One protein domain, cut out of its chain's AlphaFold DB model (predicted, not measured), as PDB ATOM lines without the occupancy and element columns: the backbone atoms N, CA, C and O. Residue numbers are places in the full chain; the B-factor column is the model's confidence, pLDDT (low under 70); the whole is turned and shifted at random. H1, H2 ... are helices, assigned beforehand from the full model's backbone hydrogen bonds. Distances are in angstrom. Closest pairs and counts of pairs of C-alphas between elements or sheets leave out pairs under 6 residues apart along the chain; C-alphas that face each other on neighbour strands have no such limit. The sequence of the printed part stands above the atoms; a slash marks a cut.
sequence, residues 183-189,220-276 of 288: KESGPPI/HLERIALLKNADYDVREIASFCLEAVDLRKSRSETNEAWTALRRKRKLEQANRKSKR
ATOM      1  N   LYS A 183     -43.704 -24.791   3.883       83.38
ATOM      2  CA  LYS A 183     -44.144 -25.627   5.014       83.38
ATOM      3  C   LYS A 183     -45.345 -24.990   5.725       83.38
ATOM      4  O   LYS A 183     -46.307 -25.672   6.069       83.38
ATOM      5  N   GLU A 184     -45.262 -23.679   5.915       80.06
ATOM      6  CA  GLU A 184     -46.277 -22.832   6.543       80.06
ATOM      7  C   GLU A 184     -47.431 -22.510   5.572       80.06
ATOM      8  O   GLU A 184     -47.385 -22.878   4.400       80.06
ATOM      9  N   SER A 185     -48.493 -21.869   6.067       85.44
ATOM     10  CA  SER A 185     -49.704 -21.518   5.302       85.44
ATOM     11  C   SER A 185     -49.448 -20.503   4.181       85.44
ATOM     12  O   SER A 185     -48.406 -19.865   4.129       85.44
ATOM     13  N   GLY A 186     -50.415 -20.303   3.288       89.06
ATOM     14  CA  GLY A 186     -50.337 -19.280   2.244       89.06
ATOM     15  C   GLY A 186     -49.822 -19.795   0.898       89.06
ATOM     16  O   GLY A 186     -49.476 -20.973   0.761       89.06
ATOM     17  N   PRO A 187     -49.786 -18.913  -0.110       91.94
ATOM     18  CA  PRO A 187     -49.580 -19.321  -1.487       91.94
ATOM     19  C   PRO A 187     -48.094 -19.623  -1.732       91.94
ATOM     20  O   PRO A 187     -47.224 -18.968  -1.146       91.94
ATOM     21  N   PRO A 188     -47.766 -20.596  -2.594       90.81
ATOM     22  CA  PRO A 188     -46.402 -20.838  -3.012       90.81
ATOM     23  C   PRO A 188     -45.988 -19.786  -4.045       90.81
ATOM     24  O   PRO A 188     -46.679 -19.539  -5.033       90.81
ATOM     25  N   ILE A 189     -44.826 -19.184  -3.817       90.56
ATOM     26  CA  ILE A 189     -44.246 -18.181  -4.710       90.56
ATOM     27  C   ILE A 189     -43.030 -18.761  -5.418       90.56
ATOM     28  O   ILE A 189     -42.288 -19.570  -4.860       90.56
ATOM     29  N   HIS A 220     -46.350 -15.967   5.091       91.56
ATOM     30  CA  HIS A 220     -47.588 -16.078   4.328       91.56
ATOM     31  C   HIS A 220     -48.149 -14.721   3.869       91.56
ATOM     32  O   HIS A 220     -48.516 -14.599   2.700       91.56
ATOM     33  N   LEU A 221     -48.158 -13.692   4.727       93.50
ATOM     34  CA  LEU A 221     -48.623 -12.347   4.352       93.50
ATOM     35  C   LEU A 221     -47.709 -11.694   3.317       93.50
ATOM     36  O   LEU A 221     -48.189 -11.078   2.370       93.50
ATOM     37  N   GLU A 222     -46.396 -11.869   3.462       92.62
ATOM     38  CA  GLU A 222     -45.417 -11.344   2.510       92.62
ATOM     39  C   GLU A 222     -45.574 -12.012   1.146       92.62
ATOM     40  O   GLU A 222     -45.539 -11.338   0.122       92.62
ATOM     41  N   ARG A 223     -45.820 -13.326   1.117       93.00
ATOM     42  CA  ARG A 223     -46.101 -14.059  -0.125       93.00
ATOM     43  C   ARG A 223     -47.373 -13.563  -0.812       93.00
ATOM     44  O   ARG A 223     -47.371 -13.394  -2.027       93.00
ATOM     45  N   ILE A 224     -48.431 -13.288  -0.048       93.12
ATOM     46  CA  ILE A 224     -49.670 -12.697  -0.578       93.12
ATOM     47  C   ILE A 224     -49.398 -11.298  -1.138       93.12
ATOM     48  O   ILE A 224     -49.831 -10.995  -2.246       93.12
ATOM     49  N   ALA A 225     -48.665 -10.459  -0.404       93.69
ATOM     50  CA  ALA A 225     -48.314  -9.112  -0.848       93.69
ATOM     51  C   ALA A 225     -47.466  -9.135  -2.128       93.69
ATOM     52  O   ALA A 225     -47.731  -8.371  -3.050       93.69
ATOM     53  N   LEU A 226     -46.499 -10.050  -2.223       93.19
ATOM     54  CA  LEU A 226     -45.674 -10.224  -3.419       93.19
ATOM     55  C   LEU A 226     -46.499 -10.623  -4.648       93.19
ATOM     56  O   LEU A 226     -46.232 -10.116  -5.731       93.19
ATOM     57  N   LEU A 227     -47.498 -11.496  -4.491       93.12
ATOM     58  CA  LEU A 227     -48.385 -11.872  -5.597       93.12
ATOM     59  C   LEU A 227     -49.344 -10.741  -5.977       93.12
ATOM     60  O   LEU A 227     -49.546 -10.505  -7.161       93.12
ATOM     61  N   LYS A 228     -49.869  -9.988  -5.003       94.81
ATOM     62  CA  LYS A 228     -50.659  -8.778  -5.289       94.81
ATOM     63  C   LYS A 228     -49.853  -7.744  -6.073       94.81
ATOM     64  O   LYS A 228     -50.364  -7.172  -7.022       94.81
ATOM     65  N   ASN A 229     -48.590  -7.538  -5.699       92.19
ATOM     66  CA  ASN A 229     -47.679  -6.631  -6.400       92.19
ATOM     67  C   ASN A 229     -47.262  -7.148  -7.787       92.19
ATOM     68  O   ASN A 229     -46.713  -6.386  -8.573       92.19
ATOM     69  N   ALA A 230     -47.475  -8.436  -8.061       91.62
ATOM     70  CA  ALA A 230     -47.296  -9.053  -9.371       91.62
ATOM     71  C   ALA A 230     -48.630  -9.169 -10.136       91.62
ATOM     72  O   ALA A 230     -48.748 -10.006 -11.028       91.62
ATOM     73  N   ASP A 231     -49.625  -8.359  -9.756       93.25
ATOM     74  CA  ASP A 231     -50.933  -8.220 -10.405       93.25
ATOM     75  C   ASP A 231     -51.800  -9.495 -10.435       93.25
ATOM     76  O   ASP A 231     -52.688  -9.632 -11.274       93.25
ATOM     77  N   TYR A 232     -51.592 -10.426  -9.495       92.62
ATOM     78  CA  TYR A 232     -52.501 -11.564  -9.312       92.62
ATOM     79  C   TYR A 232     -53.787 -11.148  -8.588       92.62
ATOM     80  O   TYR A 232     -53.743 -10.434  -7.578       92.62
ATOM     81  N   ASP A 233     -54.933 -11.668  -9.043       96.06
ATOM     82  CA  ASP A 233     -56.218 -11.389  -8.397       96.06
ATOM     83  C   ASP A 233     -56.307 -12.063  -7.021       96.06
ATOM     84  O   ASP A 233     -55.810 -13.169  -6.790       96.06
ATOM     85  N   VAL A 234     -57.014 -11.431  -6.086       94.81
ATOM     86  CA  VAL A 234     -57.160 -11.960  -4.719       94.81
ATOM     87  C   VAL A 234     -57.842 -13.331  -4.720       94.81
ATOM     88  O   VAL A 234     -57.498 -14.184  -3.898       94.81
ATOM     89  N   ARG A 235     -58.769 -13.572  -5.657       95.69
ATOM     90  CA  ARG A 235     -59.446 -14.870  -5.792       95.69
ATOM     91  C   ARG A 235     -58.492 -15.960  -6.275       95.69
ATOM     92  O   ARG A 235     -58.556 -17.076  -5.767       95.69
ATOM     93  N   GLU A 236     -57.578 -15.635  -7.186       92.38
ATOM     94  CA  GLU A 236     -56.533 -16.560  -7.642       92.38
ATOM     95  C   GLU A 236     -55.529 -16.859  -6.526       92.38
ATOM     96  O   GLU A 236     -55.164 -18.004  -6.287       92.38
ATOM     97  N   ILE A 237     -55.133 -15.848  -5.753       93.81
ATOM     98  CA  ILE A 237     -54.242 -16.066  -4.609       93.81
ATOM     99  C   ILE A 237     -54.899 -16.999  -3.581       93.81
ATOM    100  O   ILE A 237     -54.232 -17.872  -3.014       93.81
ATOM    101  N   ALA A 238     -56.206 -16.849  -3.344       93.94
ATOM    102  CA  ALA A 238     -56.955 -17.737  -2.461       93.94
ATOM    103  C   ALA A 238     -57.011 -19.175  -3.002       93.94
ATOM    104  O   ALA A 238     -56.801 -20.114  -2.228       93.94
ATOM    105  N   SER A 239     -57.215 -19.365  -4.310       92.25
ATOM    106  CA  SER A 239     -57.195 -20.705  -4.912       92.25
ATOM    107  C   SER A 239     -55.814 -21.360  -4.794       92.25
ATOM    108  O   SER A 239     -55.733 -22.520  -4.393       92.25
ATOM    109  N   PHE A 240     -54.724 -20.608  -4.982       92.81
ATOM    110  CA  PHE A 240     -53.355 -21.095  -4.755       92.81
ATOM    111  C   PHE A 240     -53.111 -21.537  -3.309       92.81
ATOM    112  O   PHE A 240     -52.364 -22.486  -3.058       92.81
ATOM    113  N   CYS A 241     -53.721 -20.856  -2.336       90.94
ATOM    114  CA  CYS A 241     -53.628 -21.235  -0.927       90.94
ATOM    115  C   CYS A 241     -54.331 -22.568  -0.652       90.94
ATOM    116  O   CYS A 241     -53.785 -23.391   0.083       90.94
ATOM    117  N   LEU A 242     -55.516 -22.775  -1.235       90.25
ATOM    118  CA  LEU A 242     -56.272 -24.023  -1.113       90.25
ATOM    119  C   LEU A 242     -55.526 -25.182  -1.783       90.25
ATOM    120  O   LEU A 242     -55.258 -26.188  -1.129       90.25
ATOM    121  N   GLU A 243     -55.050 -24.988  -3.015       87.94
ATOM    122  CA  GLU A 243     -54.234 -25.982  -3.725       87.94
ATOM    123  C   GLU A 243     -52.981 -26.357  -2.909       87.94
ATOM    124  O   GLU A 243     -52.614 -27.527  -2.779       87.94
ATOM    125  N   ALA A 244     -52.337 -25.376  -2.270       88.06
ATOM    126  CA  ALA A 244     -51.176 -25.621  -1.423       88.06
ATOM    127  C   ALA A 244     -51.496 -26.387  -0.127       88.06
ATOM    128  O   ALA A 244     -50.614 -27.052   0.431       88.06
ATOM    129  N   VAL A 245     -52.721 -26.295   0.395       88.31
ATOM    130  CA  VAL A 245     -53.181 -27.137   1.511       88.31
ATOM    131  C   VAL A 245     -53.320 -28.580   1.037       88.31
ATOM    132  O   VAL A 245     -52.728 -29.472   1.653       88.31
ATOM    133  N   ASP A 246     -53.999 -28.796  -0.086       86.19
ATOM    134  CA  ASP A 246     -54.245 -30.131  -0.636       86.19
ATOM    135  C   ASP A 246     -52.937 -30.841  -1.002       86.19
ATOM    136  O   ASP A 246     -52.699 -31.988  -0.610       86.19
ATOM    137  N   LEU A 247     -52.008 -30.125  -1.643       85.25
ATOM    138  CA  LEU A 247     -50.683 -30.650  -1.976       85.25
ATOM    139  C   LEU A 247     -49.857 -31.004  -0.734       85.25
ATOM    140  O   LEU A 247     -49.121 -31.996  -0.747       85.25
ATOM    141  N   ARG A 248     -49.944 -30.225   0.353       86.69
ATOM    142  CA  ARG A 248     -49.247 -30.558   1.610       86.69
ATOM    143  C   ARG A 248     -49.829 -31.809   2.247       86.69
ATOM    144  O   ARG A 248     -49.056 -32.658   2.689       86.69
ATOM    145  N   LYS A 249     -51.156 -31.933   2.255       86.38
ATOM    146  CA  LYS A 249     -51.853 -33.110   2.775       86.38
ATOM    147  C   LYS A 249     -51.444 -34.367   2.003       86.38
ATOM    148  O   LYS A 249     -50.914 -35.296   2.606       86.38
ATOM    149  N   SER A 250     -51.530 -34.322   0.673       85.31
ATOM    150  CA  SER A 250     -51.104 -35.414  -0.212       85.31
ATOM    151  C   SER A 250     -49.630 -35.811   0.001       85.31
ATOM    152  O   SER A 250     -49.289 -36.996   0.094       85.31
ATOM    153  N   ARG A 251     -48.729 -34.826   0.158       84.94
ATOM    154  CA  ARG A 251     -47.309 -35.087   0.462       84.94
ATOM    155  C   ARG A 251     -47.103 -35.703   1.846       84.94
ATOM    156  O   ARG A 251     -46.210 -36.540   1.977       84.94
ATOM    157  N   SER A 252     -47.880 -35.303   2.856       84.50
ATOM    158  CA  SER A 252     -47.810 -35.884   4.206       84.50
ATOM    159  C   SER A 252     -48.224 -37.348   4.183       84.50
ATOM    160  O   SER A 252     -47.444 -38.197   4.605       84.50
ATOM    161  N   GLU A 253     -49.374 -37.655   3.581       85.31
ATOM    162  CA  GLU A 253     -49.897 -39.022   3.442       85.31
ATOM    163  C   GLU A 253     -48.895 -39.928   2.713       85.31
ATOM    164  O   GLU A 253     -48.568 -41.028   3.169       85.31
ATOM    165  N   THR A 254     -48.313 -39.427   1.621       85.38
ATOM    166  CA  THR A 254     -47.269 -40.142   0.876       85.38
ATOM    167  C   THR A 254     -46.032 -40.388   1.748       85.38
ATOM    168  O   THR A 254     -45.487 -41.494   1.768       85.38
ATOM    169  N   ASN A 255     -45.569 -39.382   2.497       81.31
ATOM    170  CA  ASN A 255     -44.411 -39.513   3.384       81.31
ATOM    171  C   ASN A 255     -44.668 -40.522   4.516       81.31
ATOM    172  O   ASN A 255     -43.818 -41.366   4.806       81.31
ATOM    173  N   GLU A 256     -45.854 -40.489   5.113       86.81
ATOM    174  CA  GLU A 256     -46.299 -41.438   6.135       86.81
ATOM    175  C   GLU A 256     -46.321 -42.873   5.594       86.81
ATOM    176  O   GLU A 256     -45.736 -43.772   6.206       86.81
ATOM    177  N   ALA A 257     -46.862 -43.086   4.392       86.12
ATOM    178  CA  ALA A 257     -46.841 -44.390   3.733       86.12
ATOM    179  C   ALA A 257     -45.403 -44.894   3.488       86.12
ATOM    180  O   ALA A 257     -45.064 -46.038   3.816       86.12
ATOM    181  N   TRP A 258     -44.512 -44.033   2.982       79.38
ATOM    182  CA  TRP A 258     -43.104 -44.381   2.756       79.38
ATOM    183  C   TRP A 258     -42.343 -44.665   4.053       79.38
ATOM    184  O   TRP A 258     -41.529 -45.597   4.113       79.38
ATOM    185  N   THR A 259     -42.582 -43.884   5.106       86.25
ATOM    186  CA  THR A 259     -41.944 -44.095   6.410       86.25
ATOM    187  C   THR A 259     -42.438 -45.383   7.068       86.25
ATOM    188  O   THR A 259     -41.609 -46.136   7.589       86.25
ATOM    189  N   ALA A 260     -43.732 -45.703   6.966       87.75
ATOM    190  CA  ALA A 260     -44.300 -46.975   7.405       87.75
ATOM    191  C   ALA A 260     -43.684 -48.164   6.649       87.75
ATOM    192  O   ALA A 260     -43.202 -49.114   7.274       87.75
ATOM    193  N   LEU A 261     -43.578 -48.079   5.319       85.31
ATOM    194  CA  LEU A 261     -42.941 -49.113   4.499       85.31
ATOM    195  C   LEU A 261     -41.464 -49.312   4.876       85.31
ATOM    196  O   LEU A 261     -40.983 -50.443   4.986       85.31
ATOM    197  N   ARG A 262     -40.733 -48.219   5.128       86.56
ATOM    198  CA  ARG A 262     -39.332 -48.276   5.570       86.56
ATOM    199  C   ARG A 262     -39.195 -48.917   6.952       86.56
ATOM    200  O   ARG A 262     -38.256 -49.688   7.159       86.56
ATOM    201  N   ARG A 263     -40.109 -48.625   7.885       87.06
ATOM    202  CA  ARG A 263     -40.166 -49.274   9.208       87.06
ATOM    203  C   ARG A 263     -40.439 -50.772   9.073       87.06
ATOM    204  O   ARG A 263     -39.685 -51.558   9.640       87.06
ATOM    205  N   LYS A 264     -41.418 -51.165   8.250       89.75
ATOM    206  CA  LYS A 264     -41.742 -52.572   7.969       89.75
ATOM    207  C   LYS A 264     -40.534 -53.337   7.416       89.75
ATOM    208  O   LYS A 264     -40.142 -54.349   7.984       89.75
ATOM    209  N   ARG A 265     -39.859 -52.792   6.395       87.88
ATOM    210  CA  ARG A 265     -38.641 -53.399   5.820       87.88
ATOM    211  C   ARG A 265     -37.512 -53.548   6.842       87.88
ATOM    212  O   ARG A 265     -36.829 -54.568   6.849       87.88
ATOM    213  N   LYS A 266     -37.298 -52.549   7.709       86.88
ATOM    214  CA  LYS A 266     -36.297 -52.645   8.788       86.88
ATOM    215  C   LYS A 266     -36.638 -53.767   9.772       86.88
ATOM    216  O   LYS A 266     -35.739 -54.514  10.153       86.88
ATOM    217  N   LEU A 267     -37.911 -53.900  10.149       86.94
ATOM    218  CA  LEU A 267     -38.376 -54.954  11.050       86.94
ATOM    219  C   LEU A 267     -38.205 -56.347  10.423       86.94
ATOM    220  O   LEU A 267     -37.658 -57.241  11.060       86.94
ATOM    221  N   GLU A 268     -38.573 -56.517   9.152       84.81
ATOM    222  CA  GLU A 268     -38.376 -57.770   8.405       84.81
ATOM    223  C   GLU A 268     -36.891 -58.150   8.290       84.81
ATOM    224  O   GLU A 268     -36.523 -59.313   8.468       84.81
ATOM    225  N   GLN A 269     -36.010 -57.176   8.037       81.88
ATOM    226  CA  GLN A 269     -34.562 -57.403   8.006       81.88
ATOM    227  C   GLN A 269     -34.004 -57.801   9.377       81.88
ATOM    228  O   GLN A 269     -33.145 -58.682   9.443       81.88
ATOM    229  N   ALA A 270     -34.477 -57.178  10.462       82.38
ATOM    230  CA  ALA A 270     -34.097 -57.556  11.821       82.38
ATOM    231  C   ALA A 270     -34.569 -58.980  12.149       82.38
ATOM    232  O   ALA A 270     -33.764 -59.798  12.588       82.38
ATOM    233  N   ASN A 271     -35.820 -59.316  11.822       83.00
ATOM    234  CA  ASN A 271     -36.379 -60.648  12.050       83.00
ATOM    235  C   ASN A 271     -35.619 -61.736  11.264       83.00
ATOM    236  O   ASN A 271     -35.258 -62.775  11.814       83.00
ATOM    237  N   ARG A 272     -35.259 -61.471   9.997       79.12
ATOM    238  CA  ARG A 272     -34.405 -62.378   9.203       79.12
ATOM    239  C   ARG A 272     -33.015 -62.565   9.814       79.12
ATOM    240  O   ARG A 272     -32.480 -63.668   9.751       79.12
ATOM    241  N   LYS A 273     -32.414 -61.518  10.393       74.50
ATOM    242  CA  LYS A 273     -31.113 -61.623  11.076       74.50
ATOM    243  C   LYS A 273     -31.210 -62.433  12.370       74.50
ATOM    244  O   LYS A 273     -30.325 -63.248  12.606       74.50
ATOM    245  N   SER A 274     -32.270 -62.257  13.158       72.00
ATOM    246  CA  SER A 274     -32.502 -63.046  14.376       72.00
ATOM    247  C   SER A 274     -32.761 -64.520  14.060       72.00
ATOM    248  O   SER A 274     -32.127 -65.386  14.654       72.00
ATOM    249  N   LYS A 275     -33.578 -64.824  13.039       69.81
ATOM    250  CA  LYS A 275     -33.851 -66.211  12.618       69.81
ATOM    251  C   LYS A 275     -32.592 -66.956  12.151       69.81
ATOM    252  O   LYS A 275     -32.454 -68.137  12.437       69.81
ATOM    253  N   ARG A 276     -31.648 -66.267  11.493       61.97
ATOM    254  CA  ARG A 276     -30.344 -66.844  11.100       61.97
ATOM    255  C   ARG A 276     -29.384 -67.073  12.274       61.97
ATOM    256  O   ARG A 276     -28.443 -67.835  12.111       61.97
TER     257      ARG A 276
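AT A GLANCE: This is residues 183 to 189 and 220 to 276 of the 288 residues of an uncharacterized protein of Achlya hypogyna (UniProt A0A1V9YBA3). One long helix, H2, makes the long axis, with a small head where it begins, made of the short helix H1, the first part of H2 and the stretch of residues 183 to 189. Residues 249 to 276 of H2 stick out from the head as an arm. The printed part has 64 residues with two named helices, H1 then H2, and no named strand: all helix. It is extended, with a radius of gyration of the C-alphas of 20.3 A and spans of 66 by 16 by 13 A.

IN THESE COORDINATES: Residues 183 to 189 come first, in no named element. H1, residues 220 to 228, begins with C-alpha 220 at (-47.588, -16.078, 4.328) and is 12.5 A long. H2, residues 234 to 276, runs 63.1 A to C-alpha 276 at (-30.344, -66.844, 11.100).

HOW THE PARTS SIT: H1 and H2 only just touch, with 3 pairs of C-alphas within 8 A, H2 with residues 234 to 237 alone. Their closest C-alphas, of Ile 224 and Ile 237, are 7.0 A apart. They run opposite ways at a steep tilt of 46 degrees. In H1 and H2 every O i to N i+4 pair is within hydrogen-bond range.

THE WHOLE: The C-alphas farthest apart, of Asp 231 and Arg 276, are 65.8 A apart. Residues 190 to 219 are not printed; C-alphas 189 and 220 are 9.9 A apart across this cut. The link from H1 to H2 is tight. Mean pLDDT of the printed part is 87.4, with residues 275 to 276 under 70.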